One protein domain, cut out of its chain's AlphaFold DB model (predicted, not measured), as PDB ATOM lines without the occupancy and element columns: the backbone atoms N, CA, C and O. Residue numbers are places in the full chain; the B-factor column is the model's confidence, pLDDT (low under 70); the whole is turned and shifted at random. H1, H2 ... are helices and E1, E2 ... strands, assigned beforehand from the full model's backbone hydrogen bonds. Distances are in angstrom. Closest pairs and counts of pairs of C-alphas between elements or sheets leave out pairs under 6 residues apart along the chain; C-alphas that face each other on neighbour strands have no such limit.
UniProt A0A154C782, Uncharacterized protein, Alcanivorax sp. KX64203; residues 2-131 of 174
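What this domain is: This is residues 2 to 131 of the 174 residues of an uncharacterized protein of Alcanivorax sp. KX64203 (UniProt A0A154C782). A small, strongly twisted wall of three antiparallel strands, E1, E2 and E3, has H2 and H4 over one face, while H3 folds back along H2 as a helical hairpin. From this body H1 reaches out as an arm, and its residues 2 to 13 stick out free and make much of the longest axis. The printed part has 130 residues, with four named helices and three named strands in the order H1 E1 E2 E3 H2 H3 H4; the sheet's order is E1 - E2 - E3, and the class is mixed, helices and strands. The whole is compact by its radius of gyration of the C-alphas, 16.1 A, yet elongated in outline, spanning 55 by 30 by 27 A.

How they stand to each other: E1, residues 36 to 43, E2, residues 46 to 53, and E3, residues 67 to 70, form a meander, each strand the antiparallel neighbour of the one before. E1 and E2 form a hairpin, with N 39 and O 50 at 2.9 A, within hydrogen-bond range. E2 and E3 form another, with N 53 and O 67 within range at 2.8 A. E1 bends by 50 degrees at residue 39 and E2 by 52 degrees at residue 50. H2, residues 76 to 90, and H4, residues 109 to 120, are on the same face of the sheet, giving two layers, helices on one face of a sheet. H2 has a height of 8.6 A over the sheet and runs along the strands, at 22 degrees to E2 on the local plane; its closest C-alphas to E2 are those of Trp 87 and Val 53, 6.1 A apart. H4 lies over E1, only just slantwise to it at 58 degrees on the local plane; their closest C-alphas, of Phe 111 and Ala 38, are 7.4 A apart. H3, residues 95 to 103, touches H2, opposite ways at a shallow tilt of 16 degrees, closest at the C-alphas of Arg 98 and Ala 88, 6.1 A. H1, residues 2 to 19, is close to H3 but not clearly touching, with the C-alphas of Val 18 and Asp 97 at 6.9 A. In H1, H2, H3 and H4 every O i to N i+4 pair is within hydrogen-bond range.

Where its parts are: E1 is 20.5 A long, E2 20.8 A and E3 9.8 A. H1 measures 26.0 A from C-alpha 2 at (-1.330, -91.276, 77.165), H2 20.9 A, H3 12.2 A, and H4 17.0 A to C-alpha 120 at (-23.715, -62.656, 109.322).

The domain as a whole: The two C-alphas farthest apart, of Asp 2 and Glu 128, are 55.6 A apart. The links H1 to E1 and E2 to E3 are long. The printed part has no cut, and no printed residue is under 70 in pLDDT.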
ATOM      1  N   ASP A   2      -1.650 -92.237  76.074       80.31
ATOM      2  CA  ASP A   2      -1.330 -91.276  77.165       80.31
ATOM      3  C   ASP A   2      -1.551 -89.784  76.795       80.31
ATOM      4  O   ASP A   2      -1.944 -88.975  77.632       80.31
ATOM      5  N   LEU A   3      -1.357 -89.408  75.524       83.19
ATOM      6  CA  LEU A   3      -1.546 -88.027  75.040       83.19
ATOM      7  C   LEU A   3      -3.017 -87.591  74.972       83.19
ATOM      8  O   LEU A   3      -3.337 -86.492  75.412       83.19
ATOM      9  N   GLU A   4      -3.910 -88.443  74.465       85.44
ATOM     10  CA  GLU A   4      -5.349 -88.139  74.360       85.44
ATOM     11  C   GLU A   4      -5.969 -87.923  75.741       85.44
ATOM     12  O   GLU A   4      -6.658 -86.932  75.959       85.44
ATOM     13  N   TRP A   5      -5.632 -88.779  76.710       85.44
ATOM     14  CA  TRP A   5      -6.077 -88.623  78.094       85.44
ATOM     15  C   TRP A   5      -5.564 -87.324  78.737       85.44
ATOM     16  O   TRP A   5      -6.304 -86.645  79.452       85.44
ATOM     17  N   LYS A   6      -4.305 -86.937  78.477       87.12
ATOM     18  CA  LYS A   6      -3.744 -85.664  78.968       87.12
ATOM     19  C   LYS A   6      -4.465 -84.454  78.374       87.12
ATOM     20  O   LYS A   6      -4.710 -83.494  79.104       87.12
ATOM     21  N   ILE A   7      -4.802 -84.506  77.083       89.88
ATOM     22  CA  ILE A   7      -5.567 -83.456  76.398       89.88
ATOM     23  C   ILE A   7      -6.968 -83.360  77.006       89.88
ATOM     24  O   ILE A   7      -7.338 -82.290  77.482       89.88
ATOM     25  N   GLU A   8      -7.691 -84.477  77.101       87.81
ATOM     26  CA  GLU A   8      -9.048 -84.512  77.657       87.81
ATOM     27  C   GLU A   8      -9.081 -84.005  79.108       87.81
ATOM     28  O   GLU A   8      -9.946 -83.222  79.503       87.81
ATOM     29  N   LYS A   9      -8.099 -84.404  79.924       89.44
ATOM     30  CA  LYS A   9      -7.981 -83.929  81.305       89.44
ATOM     31  C   LYS A   9      -7.746 -82.420  81.368       89.44
ATOM     32  O   LYS A   9      -8.347 -81.752  82.210       89.44
ATOM     33  N   ARG A  10      -6.877 -81.884  80.504       90.19
ATOM     34  CA  ARG A  10      -6.601 -80.443  80.430       90.19
ATOM     35  C   ARG A  10      -7.848 -79.671  80.014       90.19
ATOM     36  O   ARG A  10      -8.169 -78.675  80.653       90.19
ATOM     37  N   GLU A  11      -8.558 -80.150  79.002       91.56
ATOM     38  CA  GLU A  11      -9.797 -79.539  78.526       91.56
ATOM     39  C   GLU A  11     -10.869 -79.541  79.618       91.56
ATOM     40  O   GLU A  11     -11.457 -78.507  79.917       91.56
ATOM     41  N   ARG A  12     -11.044 -80.662  80.323       90.69
ATOM     42  CA  ARG A  12     -11.970 -80.747  81.458       90.69
ATOM     43  C   ARG A  12     -11.613 -79.768  82.578       90.69
ATOM     44  O   ARG A  12     -12.504 -79.176  83.186       90.69
ATOM     45  N   HIS A  13     -10.325 -79.608  82.878       91.06
ATOM     46  CA  HIS A  13      -9.865 -78.633  83.866       91.06
ATOM     47  C   HIS A  13     -10.148 -77.198  83.417       91.06
ATOM     48  O   HIS A  13     -10.656 -76.421  84.221       91.06
ATOM     49  N   TYR A  14      -9.873 -76.870  82.154       94.81
ATOM     50  CA  TYR A  14     -10.182 -75.563  81.579       94.81
ATOM     51  C   TYR A  14     -11.685 -75.270  81.636       94.81
ATOM     52  O   TYR A  14     -12.097 -74.259  82.196       94.81
ATOM     53  N   GLN A  15     -12.517 -76.203  81.168       94.94
ATOM     54  CA  GLN A  15     -13.969 -76.046  81.190       94.94
ATOM     55  C   GLN A  15     -14.485 -75.818  82.610       94.94
ATOM     56  O   GLN A  15     -15.278 -74.912  82.848       94.94
ATOM     57  N   ARG A  16     -13.982 -76.569  83.595       94.44
ATOM     58  CA  ARG A  16     -14.322 -76.330  85.004       94.44
ATOM     59  C   ARG A  16     -13.890 -74.936  85.468       94.44
ATOM     60  O   ARG A  16     -14.662 -74.283  86.169       94.44
ATOM     61  N   PHE A  17     -12.693 -74.499  85.079       95.06
ATOM     62  CA  PHE A  17     -12.140 -73.192  85.431       95.06
ATOM     63  C   PHE A  17     -13.052 -72.048  84.968       95.06
ATOM     64  O   PHE A  17     -13.310 -71.119  85.728       95.06
ATOM     65  N   VAL A  18     -13.608 -72.141  83.760       95.88
ATOM     66  CA  VAL A  18     -14.425 -71.069  83.168       95.88
ATOM     67  C   VAL A  18     -15.931 -71.192  83.430       95.88
ATOM     68  O   VAL A  18     -16.676 -70.286  83.062       95.88
ATOM     69  N   THR A  19     -16.415 -72.276  84.048       94.19
ATOM     70  CA  THR A  19     -17.869 -72.527  84.222       94.19
ATOM     71  C   THR A  19     -18.338 -72.737  85.660       94.19
ATOM     72  O   THR A  19     -19.535 -72.908  85.892       94.19
ATOM     73  N   SER A  20     -17.430 -72.756  86.635       94.25
ATOM     74  CA  SER A  20     -17.781 -72.977  88.040       94.25
ATOM     75  C   SER A  20     -16.945 -72.108  88.963       94.25
ATOM     76  O   SER A  20     -15.882 -71.656  88.572       94.25
ATOM     77  N   ASP A  21     -17.383 -71.887  90.198       94.38
ATOM     78  CA  ASP A  21     -16.508 -71.295  91.209       94.38
ATOM     79  C   ASP A  21     -15.446 -72.303  91.683       94.38
ATOM     80  O   ASP A  21     -15.626 -73.527  91.607       94.38
ATOM     81  N   HIS A  22     -14.344 -71.790  92.233       92.44
ATOM     82  CA  HIS A  22     -13.397 -72.629  92.965       92.44
ATOM     83  C   HIS A  22     -14.086 -73.225  94.212       92.44
ATOM     84  O   HIS A  22     -14.838 -72.515  94.879       92.44
ATOM     85  N   PRO A  23     -13.848 -74.504  94.572       91.38
ATOM     86  CA  PRO A  23     -14.481 -75.131  95.743       91.38
ATOM     87  C   PRO A  23     -14.213 -74.393  97.062       91.38
ATOM     88  O   PRO A  23     -15.056 -74.413  97.955       91.38
ATOM     89  N   ASP A  24     -13.072 -73.712  97.159       91.44
ATOM     90  CA  ASP A  24     -12.690 -72.936  98.346       91.44
ATOM     91  C   ASP A  24     -13.211 -71.490  98.316       91.44
ATOM     92  O   ASP A  24     -13.016 -70.735  99.274       91.44
ATOM     93  N   THR A  25     -13.875 -71.077  97.230       92.62
ATOM     94  CA  THR A  25     -14.511 -69.762  97.167       92.62
ATOM     95  C   THR A  25     -15.585 -69.699  98.236       92.62
ATOM     96  O   THR A  25     -16.561 -70.454  98.219       92.62
ATOM     97  N   ARG A  26     -15.425 -68.766  99.182       91.94
ATOM     98  CA  ARG A  26     -16.413 -68.622 100.246       91.94
ATOM     99  C   ARG A  26     -17.769 -68.290  99.637       91.94
ATOM    100  O   ARG A  26     -17.866 -67.478  98.710       91.94
ATOM    101  N   PRO A  27     -18.835 -68.880 100.173       90.69
ATOM    102  CA  PRO A  27     -20.125 -68.777  99.527       90.69
ATOM    103  C   PRO A  27     -20.612 -67.312  99.501       90.69
ATOM    104  O   PRO A  27     -20.317 -66.515 100.390       90.69
ATOM    105  N   GLY A  28     -21.314 -66.931  98.429       90.25
ATOM    106  CA  GLY A  28     -21.738 -65.545  98.162       90.25
ATOM    107  C   GLY A  28     -20.677 -64.642  97.517       90.25
ATOM    108  O   GLY A  28     -21.016 -63.533  97.124       90.25
ATOM    109  N   ARG A  29     -19.423 -65.101  97.390       94.88
ATOM    110  CA  ARG A  29     -18.334 -64.375  96.703       94.88
ATOM    111  C   ARG A  29     -18.084 -64.871  95.281       94.88
ATOM    112  O   ARG A  29     -17.403 -64.199  94.515       94.88
ATOM    113  N   GLY A  30     -18.609 -66.046  94.950       94.94
ATOM    114  CA  GLY A  30     -18.486 -66.654  93.632       94.94
ATOM    115  C   GLY A  30     -19.180 -65.852  92.536       94.94
ATOM    116  O   GLY A  30     -20.211 -65.219  92.771       94.94
ATOM    117  N   LEU A  31     -18.588 -65.890  91.347       95.69
ATOM    118  CA  LEU A  31     -19.083 -65.248  90.129       95.69
ATOM    119  C   LEU A  31     -19.284 -66.264  88.992       95.69
ATOM    120  O   LEU A  31     -19.554 -65.883  87.854       95.69
ATOM    121  N   GLY A  32     -19.188 -67.559  89.304       93.88
ATOM    122  CA  GLY A  32     -19.373 -68.662  88.366       93.88
ATOM    123  C   GLY A  32     -18.123 -69.021  87.566       93.88
ATOM    124  O   GLY A  32     -18.242 -69.756  86.589       93.88
ATOM    125  N   VAL A  33     -16.950 -68.514  87.958       96.06
ATOM    126  CA  VAL A  33     -15.650 -68.842  87.350       96.06
ATOM    127  C   VAL A  33     -14.559 -68.935  88.425       96.06
ATOM    128  O   VAL A  33     -14.658 -68.339  89.500       96.06
ATOM    129  N   HIS A  34     -13.487 -69.674  88.145       96.00
ATOM    130  CA  HIS A  34     -12.320 -69.762  89.024       96.00
ATOM    131  C   HIS A  34     -11.499 -68.480  88.926       96.00
ATOM    132  O   HIS A  34     -11.350 -67.901  87.853       96.00
ATOM    133  N   GLY A  35     -10.934 -68.048  90.052       94.50
ATOM    134  CA  GLY A  35     -10.005 -66.920  90.084       94.50
ATOM    135  C   GLY A  35     -10.640 -65.536  89.946       94.50
ATOM    136  O   GLY A  35      -9.901 -64.565  89.970       94.50
ATOM    137  N   LEU A  36     -11.968 -65.405  89.857       97.25
ATOM    138  CA  LEU A  36     -12.666 -64.113  89.882       97.25
ATOM    139  C   LEU A  36     -13.794 -64.158  90.918       97.25
ATOM    140  O   LEU A  36     -14.680 -65.007  90.854       97.25
ATOM    141  N   THR A  37     -13.762 -63.249  91.890       97.38
ATOM    142  CA  THR A  37     -14.723 -63.217  93.005       97.38
ATOM    143  C   THR A  37     -15.162 -61.794  93.344       97.38
ATOM    144  O   THR A  37     -14.473 -60.824  93.037       97.38
ATOM    145  N   ALA A  38     -16.316 -61.650  93.990       97.56
ATOM    146  CA  ALA A  38     -16.747 -60.407  94.617       97.56
ATOM    147  C   ALA A  38     -16.268 -60.354  96.073       97.56
ATOM    148  O   ALA A  38     -16.358 -61.341  96.807       97.56
ATOM    149  N   ALA A  39     -15.777 -59.196  96.508       96.44
ATOM    150  CA  ALA A  39     -15.219 -59.030  97.842       96.44
ATOM    151  C   ALA A  39     -15.484 -57.636  98.421       96.44
ATOM    152  O   ALA A  39     -15.671 -56.661  97.692       96.44
ATOM    153  N   PHE A  40     -15.437 -57.557  99.750       96.56
ATOM    154  CA  PHE A  40     -15.229 -56.317 100.487       96.56
ATOM    155  C   PHE A  40     -13.883 -56.387 101.196       96.56
ATOM    156  O   PHE A  40     -13.549 -57.404 101.810       96.56
ATOM    157  N   TYR A  41     -13.132 -55.296 101.129       92.62
ATOM    158  CA  TYR A  41     -11.844 -55.151 101.792       92.62
ATOM    159  C   TYR A  41     -11.934 -54.084 102.869       92.62
ATOM    160  O   TYR A  41     -12.436 -52.996 102.602       92.62
ATOM    161  N   ALA A  42     -11.413 -54.384 104.056       91.62
ATOM    162  CA  ALA A  42     -11.207 -53.374 105.081       91.62
ATOM    163  C   ALA A  42      -9.991 -52.509 104.712       91.62
ATOM    164  O   ALA A  42      -8.921 -53.032 104.383       91.62
ATOM    165  N   SER A  43     -10.163 -51.194 104.763       89.00
ATOM    166  CA  SER A  43      -9.125 -50.189 104.553       89.00
ATOM    167  C   SER A  43      -9.252 -49.130 105.643       89.00
ATOM    168  O   SER A  43      -9.963 -48.143 105.480       89.00
ATOM    169  N   GLY A  44      -8.584 -49.354 106.776       87.88
ATOM    170  CA  GLY A  44      -8.838 -48.571 107.986       87.88
ATOM    171  C   GLY A  44     -10.240 -48.864 108.515       87.88
ATOM    172  O   GLY A  44     -10.578 -50.030 108.709       87.88
ATOM    173  N   ASP A  45     -11.040 -47.814 108.687       85.75
ATOM    174  CA  ASP A  45     -12.440 -47.911 109.125       85.75
ATOM    175  C   ASP A  45     -13.421 -48.123 107.954       85.75
ATOM    176  O   ASP A  45     -14.605 -48.389 108.166       85.75
ATOM    177  N   ASP A  46     -12.933 -48.041 106.711       90.50
ATOM    178  CA  ASP A  46     -13.762 -48.144 105.516       90.50
ATOM    179  C   ASP A  46     -13.814 -49.566 104.955       90.50
ATOM    180  O   ASP A  46     -12.837 -50.322 104.960       90.50
ATOM    181  N   TRP A  47     -14.964 -49.902 104.372       95.19
ATOM    182  CA  TRP A  47     -15.164 -51.133 103.615       95.19
ATOM    183  C   TRP A  47     -15.298 -50.830 102.129       95.19
ATOM    184  O   TRP A  47     -16.234 -50.161 101.692       95.19
ATOM    185  N   ILE A  48     -14.376 -51.373 101.339       95.75
ATOM    186  CA  ILE A  48     -14.275 -51.097  99.909       95.75
ATOM    187  C   ILE A  48     -14.764 -52.318  99.120       95.75
ATOM    188  O   ILE A  48     -14.108 -53.366  99.168       95.75
ATOM    189  N   PRO A  49     -15.888 -52.222  98.382       96.94
ATOM    190  CA  PRO A  49     -16.302 -53.272  97.460       96.94
ATOM    191  C   PRO A  49     -15.370 -53.329  96.250       96.94
ATOM    192  O   PRO A  49     -14.937 -52.300  95.722       96.94
ATOM    193  N   ALA A  50     -15.096 -54.540  95.780       97.62
ATOM    194  CA  ALA A  50     -14.300 -54.762  94.584       97.62
ATOM    195  C   ALA A  50     -14.552 -56.140  93.970       97.62
ATOM    196  O   ALA A  50     -14.984 -57.079  94.644       97.62
ATOM    197  N   PHE A  51     -14.197 -56.267  92.695       98.00
ATOM    198  CA  PHE A  51     -13.901 -57.571  92.110       98.00
ATOM    199  C   PHE A  51     -12.449 -57.950  92.422       98.00
ATOM    200  O   PHE A  51     -11.542 -57.121  92.314       98.00
ATOM    201  N   SER A  52     -12.234 -59.193  92.845       97.56
ATOM    202  CA  SER A  52     -10.921 -59.777  93.111       97.56
ATOM    203  C   SER A  52     -10.564 -60.763  92.019       97.56
ATOM    204  O   SER A  52     -11.346 -61.681  91.765       97.56
ATOM    205  N   VAL A  53      -9.387 -60.604  91.423       97.75
ATOM    206  CA  VAL A  53      -8.826 -61.562  90.470       97.75
ATOM    207  C   VAL A  53      -7.579 -62.198  91.066       97.75
ATOM    208  O   VAL A  53      -6.612 -61.496  91.373       97.75
ATOM    209  N   ALA A  54      -7.601 -63.519  91.220       95.75
ATOM    210  CA  ALA A  54      -6.453 -64.292  91.663       95.75
ATOM    211  C   ALA A  54      -5.320 -64.171  90.641       95.75
ATOM    212  O   ALA A  54      -5.547 -64.217  89.436       95.75
ATOM    213  N   ARG A  55      -4.087 -64.022  91.118       94.38
ATOM    214  CA  ARG A  55      -2.907 -64.002  90.251       94.38
ATOM    215  C   ARG A  55      -2.232 -65.361  90.247       94.38
ATOM    216  O   ARG A  55      -2.210 -66.053  91.268       94.38
ATOM    217  N   ASN A  56      -1.630 -65.718  89.119       90.06
ATOM    218  CA  ASN A  56      -0.740 -66.864  89.079       90.06
ATOM    219  C   ASN A  56       0.475 -66.607  89.986       90.06
ATOM    220  O   ASN A  56       0.836 -65.452  90.240       90.06
ATOM    221  N   PRO A  57       1.137 -67.660  90.488       90.94
ATOM    222  CA  PRO A  57       2.402 -67.498  91.185       90.94
ATOM    223  C   PRO A  57       3.427 -66.747  90.327       90.94
ATOM    224  O   PRO A  57       3.383 -66.810  89.097       90.94
ATOM    225  N   ASP A  58       4.344 -66.025  90.969       90.00
ATOM    226  CA  ASP A  58       5.413 -65.326  90.254       90.00
ATOM    227  C   ASP A  58       6.381 -66.310  89.557       90.00
ATOM    228  O   ASP A  58       6.258 -67.532  89.662       90.00
ATOM    229  N   VAL A  59       7.391 -65.786  88.857       88.31
ATOM    230  CA  VAL A  59       8.402 -66.606  88.152       88.31
ATOM    231  C   VAL A  59       9.160 -67.549  89.105       88.31
ATOM    232  O   VAL A  59       9.701 -68.566  88.675       88.31
ATOM    233  N   LEU A  60       9.187 -67.240  90.406       91.00
ATOM    234  CA  LEU A  60       9.800 -68.052  91.459       91.00
ATOM    235  C   LEU A  60       8.795 -69.007  92.133       91.00
ATOM    236  O   LEU A  60       9.150 -69.672  93.108       91.00
ATOM    237  N   GLY A  61       7.555 -69.076  91.643       90.44
ATOM    238  CA  GLY A  61       6.482 -69.904  92.186       90.44
ATOM    239  C   GLY A  61       5.868 -69.365  93.479       90.44
ATOM    240  O   GLY A  61       5.201 -70.115  94.193       90.44
ATOM    241  N   ARG A  62       6.089 -68.092  93.821       89.94
ATOM    242  CA  ARG A  62       5.565 -67.496  95.057       89.94
ATOM    243  C   ARG A  62       4.125 -67.028  94.859       89.94
ATOM    244  O   ARG A  62       3.832 -66.419  93.828       89.94
ATOM    245  N   PRO A  63       3.233 -67.256  95.840       90.25
ATOM    246  CA  PRO A  63       1.881 -66.720  95.795       90.25
ATOM    247  C   PRO A  63       1.895 -65.199  95.654       90.25
ATOM    248  O   PRO A  63       2.633 -64.509  96.360       90.25
ATOM    249  N   GLN A  64       1.057 -64.687  94.759       92.81
ATOM    250  CA  GLN A  64       0.849 -63.258  94.576       92.81
ATOM    251  C   GLN A  64      -0.485 -62.849  95.195       92.81
ATOM    252  O   GLN A  64      -1.435 -63.627  95.216       92.81
ATOM    253  N   ALA A  65      -0.552 -61.623  95.709       92.06
ATOM    254  CA  ALA A  65      -1.812 -61.074  96.187       92.06
ATOM    255  C   ALA A  65      -2.772 -60.853  95.010       92.06
ATOM    256  O   ALA A  65      -2.361 -60.371  93.949       92.06
ATOM    257  N   ASP A  66      -4.049 -61.151  95.227       94.50
ATOM    258  CA  ASP A  66      -5.096 -60.900  94.245       94.50
ATOM    259  C   ASP A  66      -5.108 -59.437  93.789       94.50
ATOM    260  O   ASP A  66      -4.923 -58.496  94.576       94.50
ATOM    261  N   ARG A  67      -5.389 -59.229  92.502       96.56
ATOM    262  CA  ARG A  67      -5.639 -57.896  91.962       96.56
ATOM    263  C   ARG A  67      -7.061 -57.466  92.298       96.56
ATOM    264  O   ARG A  67      -8.020 -58.176  92.010       96.56
ATOM    265  N   ARG A  68      -7.192 -56.269  92.863       96.31
ATOM    266  CA  ARG A  68      -8.475 -55.687  93.271       96.31
ATOM    267  C   ARG A  68      -8.906 -54.618  92.276       96.31
ATOM    268  O   ARG A  68      -8.118 -53.737  91.942       96.31
ATOM    269  N   PHE A  69     -10.161 -54.686  91.857       97.44
ATOM    270  CA  PHE A  69     -10.808 -53.721  90.976       97.44
ATOM    271  C   PHE A  69     -11.919 -53.025  91.757       97.44
ATOM    272  O   PHE A  69     -12.985 -53.603  91.975       97.44
ATOM    273  N   THR A  70     -11.631 -51.819  92.250       96.25
ATOM    274  CA  THR A  70     -12.547 -51.025  93.080       96.25
ATOM    275  C   THR A  70     -13.412 -50.102  92.223       96.25
ATOM    276  O   THR A  70     -13.073 -49.755  91.093       96.25
ATOM    277  N   PHE A  71     -14.532 -49.655  92.790       95.00
ATOM    278  CA  PHE A  71     -15.487 -48.764  92.124       95.00
ATOM    279  C   PHE A  71     -15.231 -47.280  92.409       95.00
ATOM    280  O   PHE A  71     -16.104 -46.442  92.195       95.00
ATOM    281  N   GLU A  72     -14.055 -46.923  92.920       89.81
ATOM    282  CA  GLU A  72     -13.772 -45.555  93.363       89.81
ATOM    283  C   GLU A  72     -13.799 -44.569  92.187       89.81
ATOM    284  O   GLU A  72     -14.535 -43.579  92.212       89.81
ATOM    285  N   HIS A  73     -13.107 -44.906  91.097       89.12
ATOM    286  CA  HIS A  73     -12.897 -44.000  89.961       89.12
ATOM    287  C   HIS A  73     -13.568 -44.442  88.654       89.12
ATOM    288  O   HIS A  73     -13.468 -43.735  87.656       89.12
ATOM    289  N   ALA A  74     -14.257 -45.586  88.641       93.62
ATOM    290  CA  ALA A  74     -14.881 -46.127  87.434       93.62
ATOM    291  C   ALA A  74     -16.309 -46.647  87.697       93.62
ATOM    292  O   ALA A  74     -16.609 -47.101  88.807       93.62
ATOM    293  N   PRO A  75     -17.226 -46.543  86.717       94.69
ATOM    294  CA  PRO A  75     -18.571 -47.099  86.833       94.69
ATOM    295  C   PRO A  75     -18.528 -48.629  86.902       94.69
ATOM    296  O   PRO A  75     -17.560 -49.257  86.470       94.69
ATOM    297  N   TYR A  76     -19.586 -49.229  87.439       96.00
ATOM    298  CA  TYR A  76     -19.662 -50.662  87.709       96.00
ATOM    299  C   TYR A  76     -19.371 -51.510  86.465       96.00
ATOM    300  O   TYR A  76     -18.559 -52.435  86.521       96.00
ATOM    301  N   SER A  77     -19.968 -51.152  85.329       95.31
ATOM    302  CA  SER A  77     -19.776 -51.839  84.049       95.31
ATOM    303  C   SER A  77     -18.329 -51.781  83.540       95.31
ATOM    304  O   SER A  77     -17.834 -52.758  82.972       95.31
ATOM    305  N   ALA A  78     -17.623 -50.671  83.769       96.31
ATOM    306  CA  ALA A  78     -16.215 -50.529  83.402       96.31
ATOM    307  C   ALA A  78     -15.309 -51.359  84.319       96.31
ATOM    308  O   ALA A  78     -14.456 -52.088  83.828       96.31
ATOM    309  N   VAL A  79     -15.551 -51.324  85.632       97.69
ATOM    310  CA  VAL A  79     -14.794 -52.127  86.607       97.69
ATOM    311  C   VAL A  79     -14.971 -53.623  86.335       97.69
ATOM    312  O   VAL A  79     -13.997 -54.373  86.387       97.69
ATOM    313  N   TRP A  80     -16.190 -54.059  85.994       97.81
ATOM    314  CA  TRP A  80     -16.451 -55.433  85.562       97.81
ATOM    315  C   TRP A  80     -15.634 -55.802  84.324       97.81
ATOM    316  O   TRP A  80     -14.947 -56.821  84.321       97.81
ATOM    317  N   ARG A  81     -15.667 -54.952  83.290       97.75
ATOM    318  CA  ARG A  81     -14.894 -55.167  82.064       97.75
ATOM    319  C   ARG A  81     -13.406 -55.309  82.366       97.75
ATOM    320  O   ARG A  81     -12.802 -56.274  81.913       97.75
ATOM    321  N   ASP A  82     -12.834 -54.394  83.139       98.00
ATOM    322  CA  ASP A  82     -11.404 -54.394  83.450       98.00
ATOM    323  C   ASP A  82     -10.997 -55.638  84.251       98.00
ATOM    324  O   ASP A  82      -9.959 -56.243  83.971       98.00
ATOM    325  N   ALA A  83     -11.840 -56.068  85.195       97.94
ATOM    326  CA  ALA A  83     -11.624 -57.295  85.955       97.94
ATOM    327  C   ALA A  83     -11.655 -58.541  85.056       97.94
ATOM    328  O   ALA A  83     -10.765 -59.383  85.153       97.94
ATOM    329  N   VAL A  84     -12.634 -58.646  84.148       97.94
ATOM    330  CA  VAL A  84     -12.752 -59.776  83.209       97.94
ATOM    331  C   VAL A  84     -11.606 -59.792  82.197       97.94
ATOM    332  O   VAL A  84     -11.066 -60.858  81.910       97.94
ATOM    333  N   MET A  85     -11.206 -58.630  81.674       98.00
ATOM    334  CA  MET A  85     -10.071 -58.520  80.753       98.00
ATOM    335  C   MET A  85      -8.778 -58.988  81.420       98.00
ATOM    336  O   MET A  85      -8.060 -59.808  80.854       98.00
ATOM    337  N   PHE A  86      -8.521 -58.526  82.644       98.00
ATOM    338  CA  PHE A  86      -7.348 -58.948  83.398       98.00
ATOM    339  C   PHE A  86      -7.397 -60.433  83.772       98.00
ATOM    340  O   PHE A  86      -6.391 -61.116  83.641       98.00
ATOM    341  N   TRP A  87      -8.551 -60.951  84.198       97.81
ATOM    342  CA  TRP A  87      -8.742 -62.379  84.474       97.81
ATOM    343  C   TRP A  87      -8.449 -63.245  83.245       97.81
ATOM    344  O   TRP A  87      -7.760 -64.261  83.353       97.81
ATOM    345  N   ALA A  88      -8.923 -62.823  82.071       97.00
ATOM    346  CA  ALA A  88      -8.686 -63.552  80.836       97.00
ATOM    347  C   ALA A  88      -7.204 -63.551  80.434       97.00
ATOM    348  O   ALA A  88      -6.684 -64.586  80.020       97.00
ATOM    349  N   GLU A  89      -6.521 -62.417  80.591       96.56
ATOM    350  CA  GLU A  89      -5.084 -62.296  80.329       96.56
ATOM    351  C   GLU A  89      -4.253 -63.126  81.317       96.56
ATOM    352  O   GLU A  89      -3.431 -63.945  80.906       96.56
ATOM    353  N   GLU A  90      -4.505 -62.965  82.617       96.00
ATOM    354  CA  GLU A  90      -3.762 -63.618  83.698       96.00
ATOM    355  C   GLU A  90      -3.864 -65.149  83.619       96.00
ATOM    356  O   GLU A  90      -2.885 -65.848  83.874       96.00
ATOM    357  N   HIS A  91      -5.017 -65.695  83.224       94.69
ATOM    358  CA  HIS A  91      -5.238 -67.144  83.165       94.69
ATOM    359  C   HIS A  91      -5.248 -67.729  81.747       94.69
ATOM    360  O   HIS A  91      -5.586 -68.902  81.585       94.69
ATOM    361  N   ALA A  92      -4.848 -66.945  80.736       94.38
ATOM    362  CA  ALA A  92      -4.826 -67.350  79.327       94.38
ATOM    363  C   ALA A  92      -6.160 -67.972  78.864       94.38
ATOM    364  O   ALA A  92      -6.195 -69.059  78.281       94.38
ATOM    365  N   ILE A  93      -7.259 -67.287  79.177       96.56
ATOM    366  CA  ILE A  93      -8.620 -67.709  78.844       96.56
ATOM    367  C   ILE A  93      -8.911 -67.436  77.371       96.56
ATOM    368  O   ILE A  93      -8.505 -66.409  76.826       96.56
ATOM    369  N   GLU A  94      -9.648 -68.344  76.736       95.56
ATOM    370  CA  GLU A  94     -10.051 -68.191  75.343       95.56
ATOM    371  C   GLU A  94     -11.001 -67.000  75.151       95.56
ATOM    372  O   GLU A  94     -11.838 -66.679  76.004       95.56
ATOM    373  N   ASP A  95     -10.906 -66.363  73.983       95.88
ATOM    374  CA  ASP A  95     -11.679 -65.161  73.656       95.88
ATOM    375  C   ASP A  95     -13.197 -65.387  73.785       95.88
ATOM    376  O   ASP A  95     -13.906 -64.521  74.297       95.88
ATOM    377  N   ALA A  96     -13.683 -66.574  73.404       95.50
ATOM    378  CA  ALA A  96     -15.099 -66.930  73.486       95.50
ATOM    379  C   ALA A  96     -15.634 -66.923  74.932       95.50
ATOM    380  O   ALA A  96     -16.736 -66.432  75.193       95.50
ATOM    381  N   ASP A  97     -14.854 -67.426  75.893       96.31
ATOM    382  CA  ASP A  97     -15.239 -67.437  77.305       96.31
ATOM    383  C   ASP A  97     -15.153 -66.049  77.936       96.31
ATOM    384  O   ASP A  97     -16.029 -65.666  78.719       96.31
ATOM    385  N   ARG A  98     -14.146 -65.262  77.544       96.62
ATOM    386  CA  ARG A  98     -14.044 -63.851  77.929       96.62
ATOM    387  C   ARG A  98     -15.270 -63.066  77.461       96.62
ATOM    388  O   ARG A  98     -15.893 -62.365  78.257       96.62
ATOM    389  N   GLU A  99     -15.647 -63.194  76.193       96.56
ATOM    390  CA  GLU A  99     -16.814 -62.512  75.617       96.56
ATOM    391  C   GLU A  99     -18.126 -62.954  76.273       96.56
ATOM    392  O   GLU A  99     -18.986 -62.125  76.593       96.56
ATOM    393  N   ARG A 100     -18.268 -64.250  76.566       95.88
ATOM    394  CA  ARG A 100     -19.410 -64.774  77.327       95.88
ATOM    395  C   ARG A 100     -19.536 -64.115  78.701       95.88
ATOM    396  O   ARG A 100     -20.652 -63.856  79.151       95.88
ATOM    397  N   LEU A 101     -18.422 -63.854  79.379       95.25
ATOM    398  CA  LEU A 101     -18.432 -63.230  80.701       95.25
ATOM    399  C   LEU A 101     -18.697 -61.715  80.613       95.25
ATOM    400  O   LEU A 101     -19.483 -61.174  81.389       95.25
ATOM    401  N   LEU A 102     -18.145 -61.037  79.601       95.44
ATOM    402  CA  LEU A 102     -18.415 -59.617  79.330       95.44
ATOM    403  C   LEU A 102     -19.884 -59.345  78.973       95.44
ATOM    404  O   LEU A 102     -20.445 -58.338  79.401       95.44
ATOM    405  N   THR A 103     -20.528 -60.250  78.233       94.50
ATOM    406  CA  THR A 103     -21.959 -60.135  77.890       94.50
ATOM    407  C   THR A 103     -22.885 -60.387  79.080       94.50
ATOM    408  O   THR A 103     -24.030 -59.938  79.072       94.50
ATOM    409  N   ARG A 104     -22.401 -61.064  80.127       91.00
ATOM    410  CA  ARG A 104     -23.153 -61.375  81.349       91.00
ATOM    411  C   ARG A 104     -22.599 -60.602  82.538       91.00
ATOM    412  O   ARG A 104     -22.036 -61.177  83.464       91.00
ATOM    413  N   THR A 105     -22.782 -59.285  82.506       93.12
ATOM    414  CA  THR A 105     -22.440 -58.433  83.650       93.12
ATOM    415  C   THR A 105     -23.327 -58.797  84.846       93.12
ATOM    416  O   THR A 105     -24.551 -58.825  84.696       93.12
ATOM    417  N   PRO A 106     -22.757 -59.100  86.025       93.94
ATOM    418  CA  PRO A 106     -23.549 -59.493  87.176       93.94
ATOM    419  C   PRO A 106     -24.258 -58.279  87.785       93.94
ATOM    420  O   PRO A 106     -23.727 -57.172  87.783       93.94
ATOM    421  N   GLU A 107     -25.450 -58.487  88.339       93.69
ATOM    422  CA  GLU A 107     -26.260 -57.406  88.907       93.69
ATOM    423  C   GLU A 107     -25.627 -56.803  90.177       93.69
ATOM    424  O   GLU A 107     -25.241 -57.560  91.073       93.69
ATOM    425  N   PRO A 108     -25.611 -55.465  90.349       94.25
ATOM    426  CA  PRO A 108     -25.104 -54.806  91.559       94.25
ATOM    427  C   PRO A 108     -25.706 -55.320  92.879       94.25
ATOM    428  O   PRO A 108     -25.060 -55.271  93.928       94.25
ATOM    429  N   ALA A 109     -26.920 -55.888  92.830       94.19
ATOM    430  CA  ALA A 109     -27.571 -56.573  93.949       94.19
ATOM    431  C   ALA A 109     -26.717 -57.688  94.583       94.19
ATOM    432  O   ALA A 109     -26.893 -57.984  95.768       94.19
ATOM    433  N   LEU A 110     -25.756 -58.257  93.843       95.38
ATOM    434  CA  LEU A 110     -24.811 -59.242  94.364       95.38
ATOM    435  C   LEU A 110     -24.021 -58.688  95.565       95.38
ATOM    436  O   LEU A 110     -23.845 -59.396  96.553       95.38
ATOM    437  N   PHE A 111     -23.614 -57.411  95.540       96.31
ATOM    438  CA  PHE A 111     -22.848 -56.796  96.628       96.31
ATOM    439  C   PHE A 111     -23.718 -56.536  97.858       96.31
ATOM    440  O   PHE A 111     -23.236 -56.655  98.982       96.31
ATOM    441  N   SER A 112     -25.009 -56.262  97.668       96.06
ATOM    442  CA  SER A 112     -25.973 -56.164  98.770       96.06
ATOM    443  C   SER A 112     -26.154 -57.510  99.479       96.06
ATOM    444  O   SER A 112     -26.130 -57.576 100.711       96.06
ATOM    445  N   ALA A 113     -26.278 -58.598  98.713       96.19
ATOM    446  CA  ALA A 113     -26.352 -59.951  99.260       96.19
ATOM    447  C   ALA A 113     -25.038 -60.364  99.947       96.19
ATOM    448  O   ALA A 113     -25.061 -60.908 101.053       96.19
ATOM    449  N   LEU A 114     -23.895 -60.054  99.326       96.75
ATOM    450  CA  LEU A 114     -22.575 -60.330  99.882       96.75
ATOM    451  C   LEU A 114     -22.345 -59.573 101.194       96.75
ATOM    452  O   LEU A 114     -21.916 -60.184 102.168       96.75
ATOM    453  N   ARG A 115     -22.687 -58.282 101.248       96.75
ATOM    454  CA  ARG A 115     -22.616 -57.469 102.469       96.75
ATOM    455  C   ARG A 115     -23.379 -58.134 103.608       96.75
ATOM    456  O   ARG A 115     -22.819 -58.348 104.678       96.75
ATOM    457  N   ARG A 116     -24.652 -58.477 103.376       96.19
ATOM    458  CA  ARG A 116     -25.497 -59.129 104.386       96.19
ATOM    459  C   ARG A 116     -24.826 -60.389 104.923       96.19
ATOM    460  O   ARG A 116     -24.727 -60.562 106.131       96.19
ATOM    461  N   ARG A 117     -24.326 -61.230 104.021       95.44
ATOM    462  CA  ARG A 117     -23.656 -62.471 104.393       95.44
ATOM    463  C   ARG A 117     -22.371 -62.235 105.182       95.44
ATOM    464  O   ARG A 117     -22.137 -62.905 106.176       95.44
ATOM    465  N   MET A 118     -21.541 -61.286 104.762       95.31
ATOM    466  CA  MET A 118     -20.320 -60.945 105.490       95.31
ATOM    467  C   MET A 118     -20.627 -60.402 106.886       95.31
ATOM    468  O   MET A 118     -19.884 -60.699 107.819       95.31
ATOM    469  N   ASN A 119     -21.734 -59.680 107.058       95.44
ATOM    470  CA  ASN A 119     -22.169 -59.245 108.382       95.44
ATOM    471  C   ASN A 119     -22.657 -60.420 109.244       95.44
ATOM    472  O   ASN A 119     -22.332 -60.493 110.423       95.44
ATOM    473  N   GLU A 120     -23.360 -61.391 108.652       95.88
ATOM    474  CA  GLU A 120     -23.715 -62.656 109.322       95.88
ATOM    475  C   GLU A 120     -22.466 -63.479 109.714       95.88
ATOM    476  O   GLU A 120     -22.481 -64.184 110.720       95.88
ATOM    477  N   GLU A 121     -21.359 -63.349 108.971       93.50
ATOM    478  CA  GLU A 121     -20.040 -63.925 109.295       93.50
ATOM    479  C   GLU A 121     -19.280 -63.146 110.398       93.50
ATOM    480  O   GLU A 121     -18.158 -63.522 110.740       93.50
ATOM    481  N   GLY A 122     -19.865 -62.081 110.963       93.31
ATOM    482  CA  GLY A 122     -19.299 -61.308 112.077       93.31
ATOM    483  C   GLY A 122     -18.578 -60.013 111.688       93.31
ATOM    484  O   GLY A 122     -17.905 -59.427 112.532       93.31
ATOM    485  N   ASN A 123     -18.693 -59.562 110.436       92.50
ATOM    486  CA  ASN A 123     -18.213 -58.236 110.030       92.50
ATOM    487  C   ASN A 123     -19.273 -57.155 110.313       92.50
ATOM    488  O   ASN A 123     -20.451 -57.458 110.487       92.50
ATOM    489  N   ASP A 124     -18.867 -55.888 110.299       93.31
ATOM    490  CA  ASP A 124     -19.789 -54.749 110.366       93.31
ATOM    491  C   ASP A 124     -19.584 -53.840 109.155       93.31
ATOM    492  O   ASP A 124     -18.909 -52.813 109.207       93.31
ATOM    493  N   ILE A 125     -20.090 -54.292 108.006       94.06
ATOM    494  CA  ILE A 125     -20.010 -53.545 106.756       94.06
ATOM    495  C   ILE A 125     -21.185 -52.555 106.699       94.06
ATOM    496  O   ILE A 125     -22.353 -52.989 106.655       94.06
ATOM    497  N   PRO A 126     -20.925 -51.237 106.637       93.75
ATOM    498  CA  PRO A 126     -21.961 -50.214 106.536       93.75
ATOM    499  C   PRO A 126     -22.668 -50.252 105.171       93.75
ATOM    500  O   PRO A 126     -22.184 -50.851 104.208       93.75
ATOM    501  N   THR A 127     -23.849 -49.642 105.067       92.69
ATOM    502  CA  THR A 127     -24.597 -49.592 103.790       92.69
ATOM    503  C   THR A 127     -23.924 -48.636 102.805       92.69
ATOM    504  O   THR A 127     -23.958 -48.844 101.595       92.69
ATOM    505  N   GLU A 128     -23.248 -47.624 103.337       92.50
ATOM    506  CA  GLU A 128     -22.493 -46.587 102.645       92.50
ATOM    507  C   GLU A 128     -21.416 -47.186 101.733       92.50
ATOM    508  O   GLU A 128     -21.180 -46.652 100.646       92.50
ATOM    509  N   ALA A 129     -20.863 -48.349 102.105       92.50
ATOM    510  CA  ALA A 129     -19.915 -49.115 101.298       92.50
ATOM    511  C   ALA A 129     -20.478 -49.495  99.914       92.50
ATOM    512  O   ALA A 129     -19.721 -49.668  98.967       92.50
ATOM    513  N   LEU A 130     -21.804 -49.586  99.753       94.00
ATOM    514  CA  LEU A 130     -22.456 -49.903  98.477       94.00
ATOM    515  C   LEU A 130     -22.597 -48.686  97.548       94.00
ATOM    516  O   LEU A 130     -22.937 -48.841  96.376       94.00
ATOM    517  N   SER A 131     -22.348 -47.467  98.032       92.12
ATOM    518  CA  SER A 131     -22.641 -46.235  97.283       92.12
ATOM    519  C   SER A 131     -21.932 -46.169  95.928       92.12
ATOM    520  O   SER A 131     -22.506 -45.691  94.945       92.12
TER     521      SER A 131